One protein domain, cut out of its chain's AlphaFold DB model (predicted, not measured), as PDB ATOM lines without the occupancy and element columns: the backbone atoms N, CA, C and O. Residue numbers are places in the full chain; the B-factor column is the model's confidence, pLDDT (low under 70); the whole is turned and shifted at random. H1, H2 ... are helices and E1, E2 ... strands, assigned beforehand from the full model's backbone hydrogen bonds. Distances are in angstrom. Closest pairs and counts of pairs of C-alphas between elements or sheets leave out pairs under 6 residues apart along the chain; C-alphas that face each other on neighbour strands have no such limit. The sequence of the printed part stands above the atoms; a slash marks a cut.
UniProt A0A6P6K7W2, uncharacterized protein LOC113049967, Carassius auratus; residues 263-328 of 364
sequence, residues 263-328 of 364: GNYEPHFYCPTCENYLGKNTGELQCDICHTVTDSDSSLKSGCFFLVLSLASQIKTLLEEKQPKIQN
ATOM      1  N   GLY A 263      38.371 -40.380  17.902       57.75
ATOM      2  CA  GLY A 263      37.583 -40.736  16.722       57.75
ATOM      3  C   GLY A 263      38.307 -41.620  15.701       57.75
ATOM      4  O   GLY A 263      39.443 -42.051  15.895       57.75
ATOM      5  N   ASN A 264      37.618 -41.900  14.592       66.75
ATOM      6  CA  ASN A 264      38.159 -42.701  13.494       66.75
ATOM      7  C   ASN A 264      39.290 -41.938  12.785       66.75
ATOM      8  O   ASN A 264      39.045 -40.940  12.102       66.75
ATOM      9  N   TYR A 265      40.518 -42.426  12.936       76.31
ATOM     10  CA  TYR A 265      41.673 -42.060  12.117       76.31
ATOM     11  C   TYR A 265      41.714 -42.979  10.888       76.31
ATOM     12  O   TYR A 265      41.528 -44.192  10.981       76.31
ATOM     13  N   GLU A 266      41.984 -42.407   9.724       82.81
ATOM     14  CA  GLU A 266      42.174 -43.147   8.477       82.81
ATOM     15  C   GLU A 266      43.646 -43.021   8.055       82.81
ATOM     16  O   GLU A 266      44.175 -41.904   8.044       82.81
ATOM     17  N   PRO A 267      44.351 -44.114   7.712       84.31
ATOM     18  CA  PRO A 267      45.685 -44.007   7.145       84.31
ATOM     19  C   PRO A 267      45.610 -43.551   5.690       84.31
ATOM     20  O   PRO A 267      44.854 -44.079   4.869       84.31
ATOM     21  N   HIS A 268      46.427 -42.554   5.389       90.75
ATOM     22  CA  HIS A 268      46.627 -41.983   4.073       90.75
ATOM     23  C   HIS A 268      48.086 -42.186   3.665       90.75
ATOM     24  O   HIS A 268      49.003 -41.988   4.462       90.75
ATOM     25  N   PHE A 269      48.304 -42.582   2.418       91.44
ATOM     26  CA  PHE A 269      49.599 -43.032   1.925       91.44
ATOM     27  C   PHE A 269      50.309 -41.956   1.108       91.44
ATOM     28  O   PHE A 269      49.680 -41.084   0.498       91.44
ATOM     29  N   TYR A 270      51.635 -42.036   1.076       92.75
ATOM     30  CA  TYR A 270      52.478 -41.223   0.207       92.75
ATOM     31  C   TYR A 270      53.556 -42.086  -0.447       92.75
ATOM     32  O   TYR A 270      53.964 -43.118   0.079       92.75
ATOM     33  N   CYS A 271      54.023 -41.664  -1.618       92.00
ATOM     34  CA  CYS A 271      55.012 -42.409  -2.376       92.00
ATOM     35  C   CYS A 271      56.372 -42.410  -1.653       92.00
ATOM     36  O   CYS A 271      56.897 -41.324  -1.388       92.00
ATOM     37  N   PRO A 272      57.006 -43.576  -1.418       90.06
ATOM     38  CA  PRO A 272      58.326 -43.647  -0.780       90.06
ATOM     39  C   PRO A 272      59.431 -42.949  -1.592       90.06
ATOM     40  O   PRO A 272      60.443 -42.536  -1.032       90.06
ATOM     41  N   THR A 273      59.250 -42.820  -2.911       91.94
ATOM     42  CA  THR A 273      60.263 -42.291  -3.838       91.94
ATOM     43  C   THR A 273      60.225 -40.767  -3.966       91.94
ATOM     44  O   THR A 273      61.272 -40.137  -4.102       91.94
ATOM     45  N   CYS A 274      59.030 -40.165  -3.975       93.19
ATOM     46  CA  CYS A 274      58.844 -38.739  -4.285       93.19
ATOM     47  C   CYS A 274      57.895 -37.986  -3.338       93.19
ATOM     48  O   CYS A 274      57.535 -36.849  -3.634       93.19
ATOM     49  N   GLU A 275      57.467 -38.614  -2.238       90.94
ATOM     50  CA  GLU A 275      56.585 -38.041  -1.204       90.94
ATOM     51  C   GLU A 275      55.198 -37.584  -1.708       90.94
ATOM     52  O   GLU A 275      54.416 -37.002  -0.957       90.94
ATOM     53  N   ASN A 276      54.839 -37.885  -2.962       92.75
ATOM     54  CA  ASN A 276      53.529 -37.544  -3.508       92.75
ATOM     55  C   ASN A 276      52.414 -38.323  -2.804       92.75
ATOM     56  O   ASN A 276      52.504 -39.539  -2.650       92.75
ATOM     57  N   TYR A 277      51.342 -37.626  -2.446       93.06
ATOM     58  CA  TYR A 277      50.150 -38.209  -1.841       93.06
ATOM     59  C   TYR A 277      49.483 -39.242  -2.769       93.06
ATOM     60  O   TYR A 277      49.273 -38.963  -3.948       93.06
ATOM     61  N   LEU A 278      49.152 -40.420  -2.230       90.75
ATOM     62  CA  LEU A 278      48.567 -41.551  -2.971       90.75
ATOM     63  C   LEU A 278      47.097 -41.828  -2.620       90.75
ATOM     64  O   LEU A 278      46.432 -42.562  -3.342       90.75
ATOM     65  N   GLY A 279      46.568 -41.240  -1.543       88.38
ATOM     66  CA  GLY A 279      45.178 -41.442  -1.124       88.38
ATOM     67  C   GLY A 279      45.008 -42.386   0.066       88.38
ATOM     68  O   GLY A 279      45.920 -42.577   0.870       88.38
ATOM     69  N   LYS A 280      43.792 -42.923   0.203       87.94
ATOM     70  CA  LYS A 280      43.396 -43.888   1.244       87.94
ATOM     71  C   LYS A 280      43.799 -45.312   0.849       87.94
ATOM     72  O   LYS A 280      44.250 -45.538  -0.269       87.94
ATOM     73  N   ASN A 281      43.593 -46.288   1.735       75.69
ATOM     74  CA  ASN A 281      43.759 -47.694   1.365       75.69
ATOM     75  C   ASN A 281      42.754 -48.111   0.270       75.69
ATOM     76  O   ASN A 281      41.568 -48.287   0.549       75.69
ATOM     77  N   THR A 282      43.253 -48.330  -0.946       69.62
ATOM     78  CA  THR A 282      42.528 -48.951  -2.068       69.62
ATOM     79  C   THR A 282      43.245 -50.191  -2.618       69.62
ATOM     80  O   THR A 282      42.983 -50.607  -3.743       69.62
ATOM     81  N   GLY A 283      44.136 -50.809  -1.832       76.69
ATOM     82  CA  GLY A 283      44.955 -51.947  -2.254       76.69
ATOM     83  C   GLY A 283      46.236 -51.505  -2.963       76.69
ATOM     84  O   GLY A 283      47.208 -51.144  -2.302       76.69
ATOM     85  N   GLU A 284      46.246 -51.559  -4.295       81.94
ATOM     86  CA  GLU A 284      47.388 -51.136  -5.114       81.94
ATOM     87  C   GLU A 284      47.397 -49.607  -5.281       81.94
ATOM     88  O   GLU A 284      46.395 -48.995  -5.657       81.94
ATOM     89  N   LEU A 285      48.533 -48.983  -4.974       84.06
ATOM     90  CA  LEU A 285      48.752 -47.540  -5.002       84.06
ATOM     91  C   LEU A 285      49.876 -47.234  -5.999       84.06
ATOM     92  O   LEU A 285      51.059 -47.457  -5.724       84.06
ATOM     93  N   GLN A 286      49.513 -46.705  -7.166       89.81
ATOM     94  CA  GLN A 286      50.471 -46.254  -8.171       89.81
ATOM     95  C   GLN A 286      50.695 -44.743  -8.055       89.81
ATOM     96  O   GLN A 286      49.755 -43.961  -7.967       89.81
ATOM     97  N   CYS A 287      51.956 -44.313  -8.076       91.19
ATOM     98  CA  CYS A 287      52.293 -42.894  -8.077       91.19
ATOM     99  C   CYS A 287      52.216 -42.283  -9.486       91.19
ATOM    100  O   CYS A 287      53.002 -42.652 -10.358       91.19
ATOM    101  N   ASP A 288      51.378 -41.265  -9.680       89.12
ATOM    102  CA  ASP A 288      51.263 -40.544 -10.961       89.12
ATOM    103  C   ASP A 288      52.563 -39.849 -11.413       89.12
ATOM    104  O   ASP A 288      52.777 -39.652 -12.606       89.12
ATOM    105  N   ILE A 289      53.438 -39.470 -10.472       90.88
ATOM    106  CA  ILE A 289      54.641 -38.664 -10.754       90.88
ATOM    107  C   ILE A 289      55.847 -39.520 -11.151       90.88
ATOM    108  O   ILE A 289      56.608 -39.144 -12.039       90.88
ATOM    109  N   CYS A 290      56.072 -40.637 -10.457       93.00
ATOM    110  CA  CYS A 290      57.264 -41.473 -10.651       93.00
ATOM    111  C   CYS A 290      56.948 -42.925 -11.030       93.00
ATOM    112  O   CYS A 290      57.864 -43.740 -11.120       93.00
ATOM    113  N   HIS A 291      55.666 -43.261 -11.199       90.12
ATOM    114  CA  HIS A 291      55.152 -44.594 -11.535       90.12
ATOM    115  C   HIS A 291      55.619 -45.727 -10.606       90.12
ATOM    116  O   HIS A 291      55.460 -46.899 -10.938       90.12
ATOM    117  N   THR A 292      56.141 -45.390  -9.418       90.25
ATOM    118  CA  THR A 292      56.384 -46.362  -8.348       90.25
ATOM    119  C   THR A 292      55.042 -46.956  -7.935       90.25
ATOM    120  O   THR A 292      54.114 -46.212  -7.608       90.25
ATOM    121  N   VAL A 293      54.956 -48.283  -7.972       88.12
ATOM    122  CA  VAL A 293      53.813 -49.063  -7.496       88.12
ATOM    123  C   VAL A 293      54.142 -49.582  -6.101       88.12
ATOM    124  O   VAL A 293      55.226 -50.119  -5.870       88.12
ATOM    125  N   THR A 294      53.204 -49.408  -5.181       85.69
ATOM    126  CA  THR A 294      53.267 -49.868  -3.790       85.69
ATOM    127  C   THR A 294      51.885 -50.337  -3.373       85.69
ATOM    128  O   THR A 294      50.899 -49.707  -3.730       85.69
ATOM    129  N   ASP A 295      51.781 -51.397  -2.588       87.69
ATOM    130  CA  ASP A 295      50.535 -51.757  -1.914       87.69
ATOM    131  C   ASP A 295      50.419 -51.066  -0.543       87.69
ATOM    132  O   ASP A 295      51.395 -50.550   0.018       87.69
ATOM    133  N   SER A 296      49.212 -51.058   0.026       84.81
ATOM    134  CA  SER A 296      48.971 -50.505   1.361       84.81
ATOM    135  C   SER A 296      49.756 -51.222   2.465       84.81
ATOM    136  O   SER A 296      50.244 -50.562   3.381       84.81
ATOM    137  N   ASP A 297      49.920 -52.546   2.399       84.56
ATOM    138  CA  ASP A 297      50.542 -53.324   3.479       84.56
ATOM    139  C   ASP A 297      52.064 -53.118   3.520       84.56
ATOM    140  O   ASP A 297      52.647 -53.006   4.602       84.56
ATOM    141  N   SER A 298      52.730 -53.027   2.365       85.44
ATOM    142  CA  SER A 298      54.147 -52.647   2.282       85.44
ATOM    143  C   SER A 298      54.372 -51.188   2.680       85.44
ATOM    144  O   SER A 298      55.367 -50.890   3.346       85.44
ATOM    145  N   SER A 299      53.428 -50.295   2.371       85.44
ATOM    146  CA  SER A 299      53.468 -48.888   2.795       85.44
ATOM    147  C   SER A 299      53.288 -48.725   4.312       85.44
ATOM    148  O   SER A 299      53.988 -47.923   4.928       85.44
ATOM    149  N   LEU A 300      52.426 -49.527   4.951       82.94
ATOM    150  CA  LEU A 300      52.297 -49.581   6.415       82.94
ATOM    151  C   LEU A 300      53.583 -50.106   7.074       82.94
ATOM    152  O   LEU A 300      54.090 -49.500   8.019       82.94
ATOM    153  N   LYS A 301      54.156 -51.198   6.549       83.44
ATOM    154  CA  LYS A 301      55.397 -51.803   7.073       83.44
ATOM    155  C   LYS A 301      56.612 -50.883   6.947       83.44
ATOM    156  O   LYS A 301      57.468 -50.904   7.826       83.44
ATOM    157  N   SER A 302      56.689 -50.086   5.881       83.12
ATOM    158  CA  SER A 302      57.768 -49.115   5.646       83.12
ATOM    159  C   SER A 302      57.541 -47.751   6.311       83.12
ATOM    160  O   SER A 302      58.431 -46.903   6.267       83.12
ATOM    161  N   GLY A 303      56.375 -47.520   6.927       83.38
ATOM    162  CA  GLY A 303      56.022 -46.240   7.549       83.38
ATOM    163  C   GLY A 303      55.678 -45.128   6.551       83.38
ATOM    164  O   GLY A 303      55.663 -43.960   6.928       83.38
ATOM    165  N   CYS A 304      55.390 -45.465   5.289       88.56
ATOM    166  CA  CYS A 304      55.053 -44.520   4.216       88.56
ATOM    167  C   CYS A 304      53.567 -44.110   4.229       88.56
ATOM    168  O   CYS A 304      52.856 -44.165   3.223       88.56
ATOM    169  N   PHE A 305      53.087 -43.709   5.409       89.75
ATOM    170  CA  PHE A 305      51.722 -43.255   5.646       89.75
ATOM    171  C   PHE A 305      51.666 -42.155   6.716       89.75
ATOM    172  O   PHE A 305      52.607 -41.936   7.477       89.75
ATOM    173  N   PHE A 306      50.530 -41.470   6.794       88.62
ATOM    174  CA  PHE A 306      50.155 -40.595   7.900       88.62
ATOM    175  C   PHE A 306      48.692 -40.836   8.277       88.62
ATOM    176  O   PHE A 306      47.909 -41.342   7.477       88.62
ATOM    177  N   LEU A 307      48.318 -40.492   9.509       85.38
ATOM    178  CA  LEU A 307      46.940 -40.613   9.979       85.38
ATOM    179  C   LEU A 307      46.186 -39.304   9.735       85.38
ATOM    180  O   LEU A 307      46.653 -38.232  10.120       85.38
ATOM    181  N   VAL A 308      45.007 -39.401   9.127       85.06
ATOM    182  CA  VAL A 308      44.055 -38.298   8.981       85.06
ATOM    183  C   VAL A 308      42.923 -38.505   9.973       85.06
ATOM    184  O   VAL A 308      42.267 -39.543   9.969       85.06
ATOM    185  N   LEU A 309      42.683 -37.503  10.815       82.38
ATOM    186  CA  LEU A 309      41.513 -37.448  11.683       82.38
ATOM    187  C   LEU A 309      40.434 -36.606  10.996       82.38
ATOM    188  O   LEU A 309      40.729 -35.551  10.431       82.38
ATOM    189  N   SER A 310      39.174 -37.034  11.082       82.06
ATOM    190  CA  SER A 310      38.045 -36.278  10.530       82.06
ATOM    191  C   SER A 310      37.885 -34.929  11.241       82.06
ATOM    192  O   SER A 310      37.363 -34.851  12.355       82.06
ATOM    193  N   LEU A 311      38.308 -33.844  10.583       82.31
ATOM    194  CA  LEU A 311      38.117 -32.480  11.085       82.31
ATOM    195  C   LEU A 311      36.626 -32.139  11.224       82.31
ATOM    196  O   LEU A 311      36.235 -31.473  12.176       82.31
ATOM    197  N   ALA A 312      35.779 -32.645  10.321       83.12
ATOM    198  CA  ALA A 312      34.330 -32.481  10.411       83.12
ATOM    199  C   ALA A 312      33.759 -33.125  11.687       83.12
ATOM    200  O   ALA A 312      32.910 -32.527  12.344       83.12
ATOM    201  N   SER A 313      34.260 -34.303  12.075       81.00
ATOM    202  CA  SER A 313      33.874 -34.962  13.328       81.00
ATOM    203  C   SER A 313      34.365 -34.178  14.546       81.00
ATOM    204  O   SER A 313      33.579 -33.951  15.454       81.00
ATOM    205  N   GLN A 314      35.611 -33.692  14.539       81.00
ATOM    206  CA  GLN A 314      36.148 -32.861  15.627       81.00
ATOM    207  C   GLN A 314      35.353 -31.562  15.812       81.00
ATOM    208  O   GLN A 314      34.983 -31.227  16.931       81.00
ATOM    209  N   ILE A 315      35.053 -30.845  14.722       83.69
ATOM    210  CA  ILE A 315      34.238 -29.621  14.762       83.69
ATOM    211  C   ILE A 315      32.828 -29.938  15.268       83.69
ATOM    212  O   ILE A 315      32.315 -29.208  16.110       83.69
ATOM    213  N   LYS A 316      32.217 -31.036  14.805       84.19
ATOM    214  CA  LYS A 316      30.903 -31.480  15.280       84.19
ATOM    215  C   LYS A 316      30.915 -31.733  16.793       84.19
ATOM    216  O   LYS A 316      30.124 -31.116  17.496       84.19
ATOM    217  N   THR A 317      31.837 -32.558  17.294       81.44
ATOM    218  CA  THR A 317      31.987 -32.837  18.732       81.44
ATOM    219  C   THR A 317      32.216 -31.554  19.529       81.44
ATOM    220  O   THR A 317      31.554 -31.342  20.539       81.44
ATOM    221  N   LEU A 318      33.079 -30.651  19.045       81.50
ATOM    222  CA  LEU A 318      33.309 -29.363  19.697       81.50
ATOM    223  C   LEU A 318      32.030 -28.526  19.800       81.50
ATOM    224  O   LEU A 318      31.808 -27.962  20.861       81.50
ATOM    225  N   LEU A 319      31.203 -28.458  18.752       80.56
ATOM    226  CA  LEU A 319      29.945 -27.697  18.747       80.56
ATOM    227  C   LEU A 319      28.822 -28.357  19.570       80.56
ATOM    228  O   LEU A 319      27.935 -27.657  20.059       80.56
ATOM    229  N   GLU A 320      28.838 -29.686  19.706       80.75
ATOM    230  CA  GLU A 320      27.848 -30.452  20.474       80.75
ATOM    231  C   GLU A 320      28.166 -30.480  21.980       80.75
ATOM    232  O   GLU A 320      27.273 -30.242  22.793       80.75
ATOM    233  N   GLU A 321      29.422 -30.731  22.368       71.44
ATOM    234  CA  GLU A 321      29.854 -30.801  23.775       71.44
ATOM    235  C   GLU A 321      30.039 -29.415  24.388       71.44
ATOM    236  O   GLU A 321      29.480 -29.089  25.438       71.44
ATOM    237  N   LYS A 322      30.819 -28.571  23.708       61.91
ATOM    238  CA  LYS A 322      30.862 -27.146  23.991       61.91
ATOM    239  C   LYS A 322      29.826 -26.529  23.073       61.91
ATOM    240  O   LYS A 322      30.194 -25.974  22.044       61.91
ATOM    241  N   GLN A 323      28.553 -26.530  23.487       57.25
ATOM    242  CA  GLN A 323      27.697 -25.423  23.063       57.25
ATOM    243  C   GLN A 323      28.478 -24.164  23.418       57.25
ATOM    244  O   GLN A 323      28.653 -23.890  24.616       57.25
ATOM    245  N   PRO A 324      29.037 -23.435  22.435       55.03
ATOM    246  CA  PRO A 324      29.772 -22.257  22.781       55.03
ATOM    247  C   PRO A 324      28.681 -21.357  23.328       55.03
ATOM    248  O   PRO A 324      27.700 -21.063  22.642       55.03
ATOM    249  N   LYS A 325      28.846 -20.902  24.567       55.19
ATOM    250  CA  LYS A 325      28.298 -19.600  24.906       55.19
ATOM    251  C   LYS A 325      29.069 -18.651  24.001       55.19
ATOM    252  O   LYS A 325      30.126 -18.169  24.388       55.19
ATOM    253  N   ILE A 326      28.597 -18.502  22.762       57.47
ATOM    254  CA  ILE A 326      28.969 -17.414  21.877       57.47
ATOM    255  C   ILE A 326      28.506 -16.214  22.682       57.47
ATOM    256  O   ILE A 326      27.306 -15.999  22.854       57.47
ATOM    257  N   GLN A 327      29.450 -15.614  23.406       54.09
ATOM    258  CA  GLN A 327      29.105 -14.654  24.433       54.09
ATOM    259  C   GLN A 327      28.505 -13.466  23.706       54.09
ATOM    260  O   GLN A 327      29.183 -12.824  22.910       54.09
ATOM    261  N   ASN A 328      27.228 -13.192  23.973       53.69
ATOM    262  CA  ASN A 328      26.515 -12.042  23.430       53.69
ATOM    263  C   ASN A 328      26.994 -10.743  24.112       53.69
ATOM    264  O   ASN A 328      26.185  -9.924  24.549       53.69
TER     265      ASN A 328
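AT A GLANCE: This is residues 263 to 328 of the 364 residues of the protein "uncharacterized protein LOC113049967" of Carassius auratus (UniProt A0A6P6K7W2). A small head lies at one end of a long rod: the short hairpin E3 and E4, the short helix H1 and strand E2 gather round one end of the paired strands E1 and E5. From the other end of that pair, H2 carries the long axis onward, and residues 318 to 328 stick out beyond the body. The printed part has 66 residues with five named strands and two named helices, in the order E1 E2 E3 E4 H1 E5 H2. The sheets, E2 - E1 - E5 and E3 - E4, are antiparallel, and the class is mixed, helices and strands. The whole is extended, with a radius of gyration of the C-alphas of 17.1 A and spans of 55 by 20 by 17 A.

IN THESE COORDINATES: E1, residues 265 to 270, begins with C-alpha 265 at (41.673, -42.060, 12.117) and is 16.1 A long. E2, residues 277 to 280, measures 9.3 A. E3, residues 284 to 286, and E4, residues 293 to 295, measure 6.5 A and 7.0 A. H1, residues 296 to 301, measures 8.7 A, with C-alpha 296 at (48.971, -50.505, 1.361). E5, residues 305 to 309, measures 13.2 A. H2, residues 311 to 321, is 15.2 A long and ends with C-alpha 321 at (29.854, -30.801, 23.775).

HOW THE PARTS SIT: In the larger sheet E1 is the inner strand, and E2 and E5 are edge strands. E1 and E5 are antiparallel at 146 degrees, with N 268 and O 306 at 2.8 A and N 308 and O 266 at 2.9 A, within hydrogen-bond range. E1 and E2 form a hairpin at 145 degrees, with N 269 and O 279 at 2.8 A. E3 and E4 form another hairpin at 152 degrees, with N 285 and O 294 at 2.8 A. The closest C-alphas of E2 and E3 are those of Leu 278 and Leu 285, 6.3 A apart. H1 only grazes the larger sheet, with its residues 296 to 300; its closest C-alphas to E1 are those of Ser 299 and Phe 269, 7.1 A apart. H2 is not on that sheet and is apart from H1. In H1 and H2 every O i to N i+4 pair is within hydrogen-bond range.

THE WHOLE: The C-alphas of His 291 and Asn 328, the two farthest apart, are 55.7 A from each other. Residues 318 to 328, of which 318 to 321 belong to H2, stand free; the body without them spans 40 by 21 by 16 A. The printed part has no cut, and no link is long. The mean pLDDT of the printed part is 81.8; residues 263 to 264, residue 282 and residues 322 to 328 are under 70.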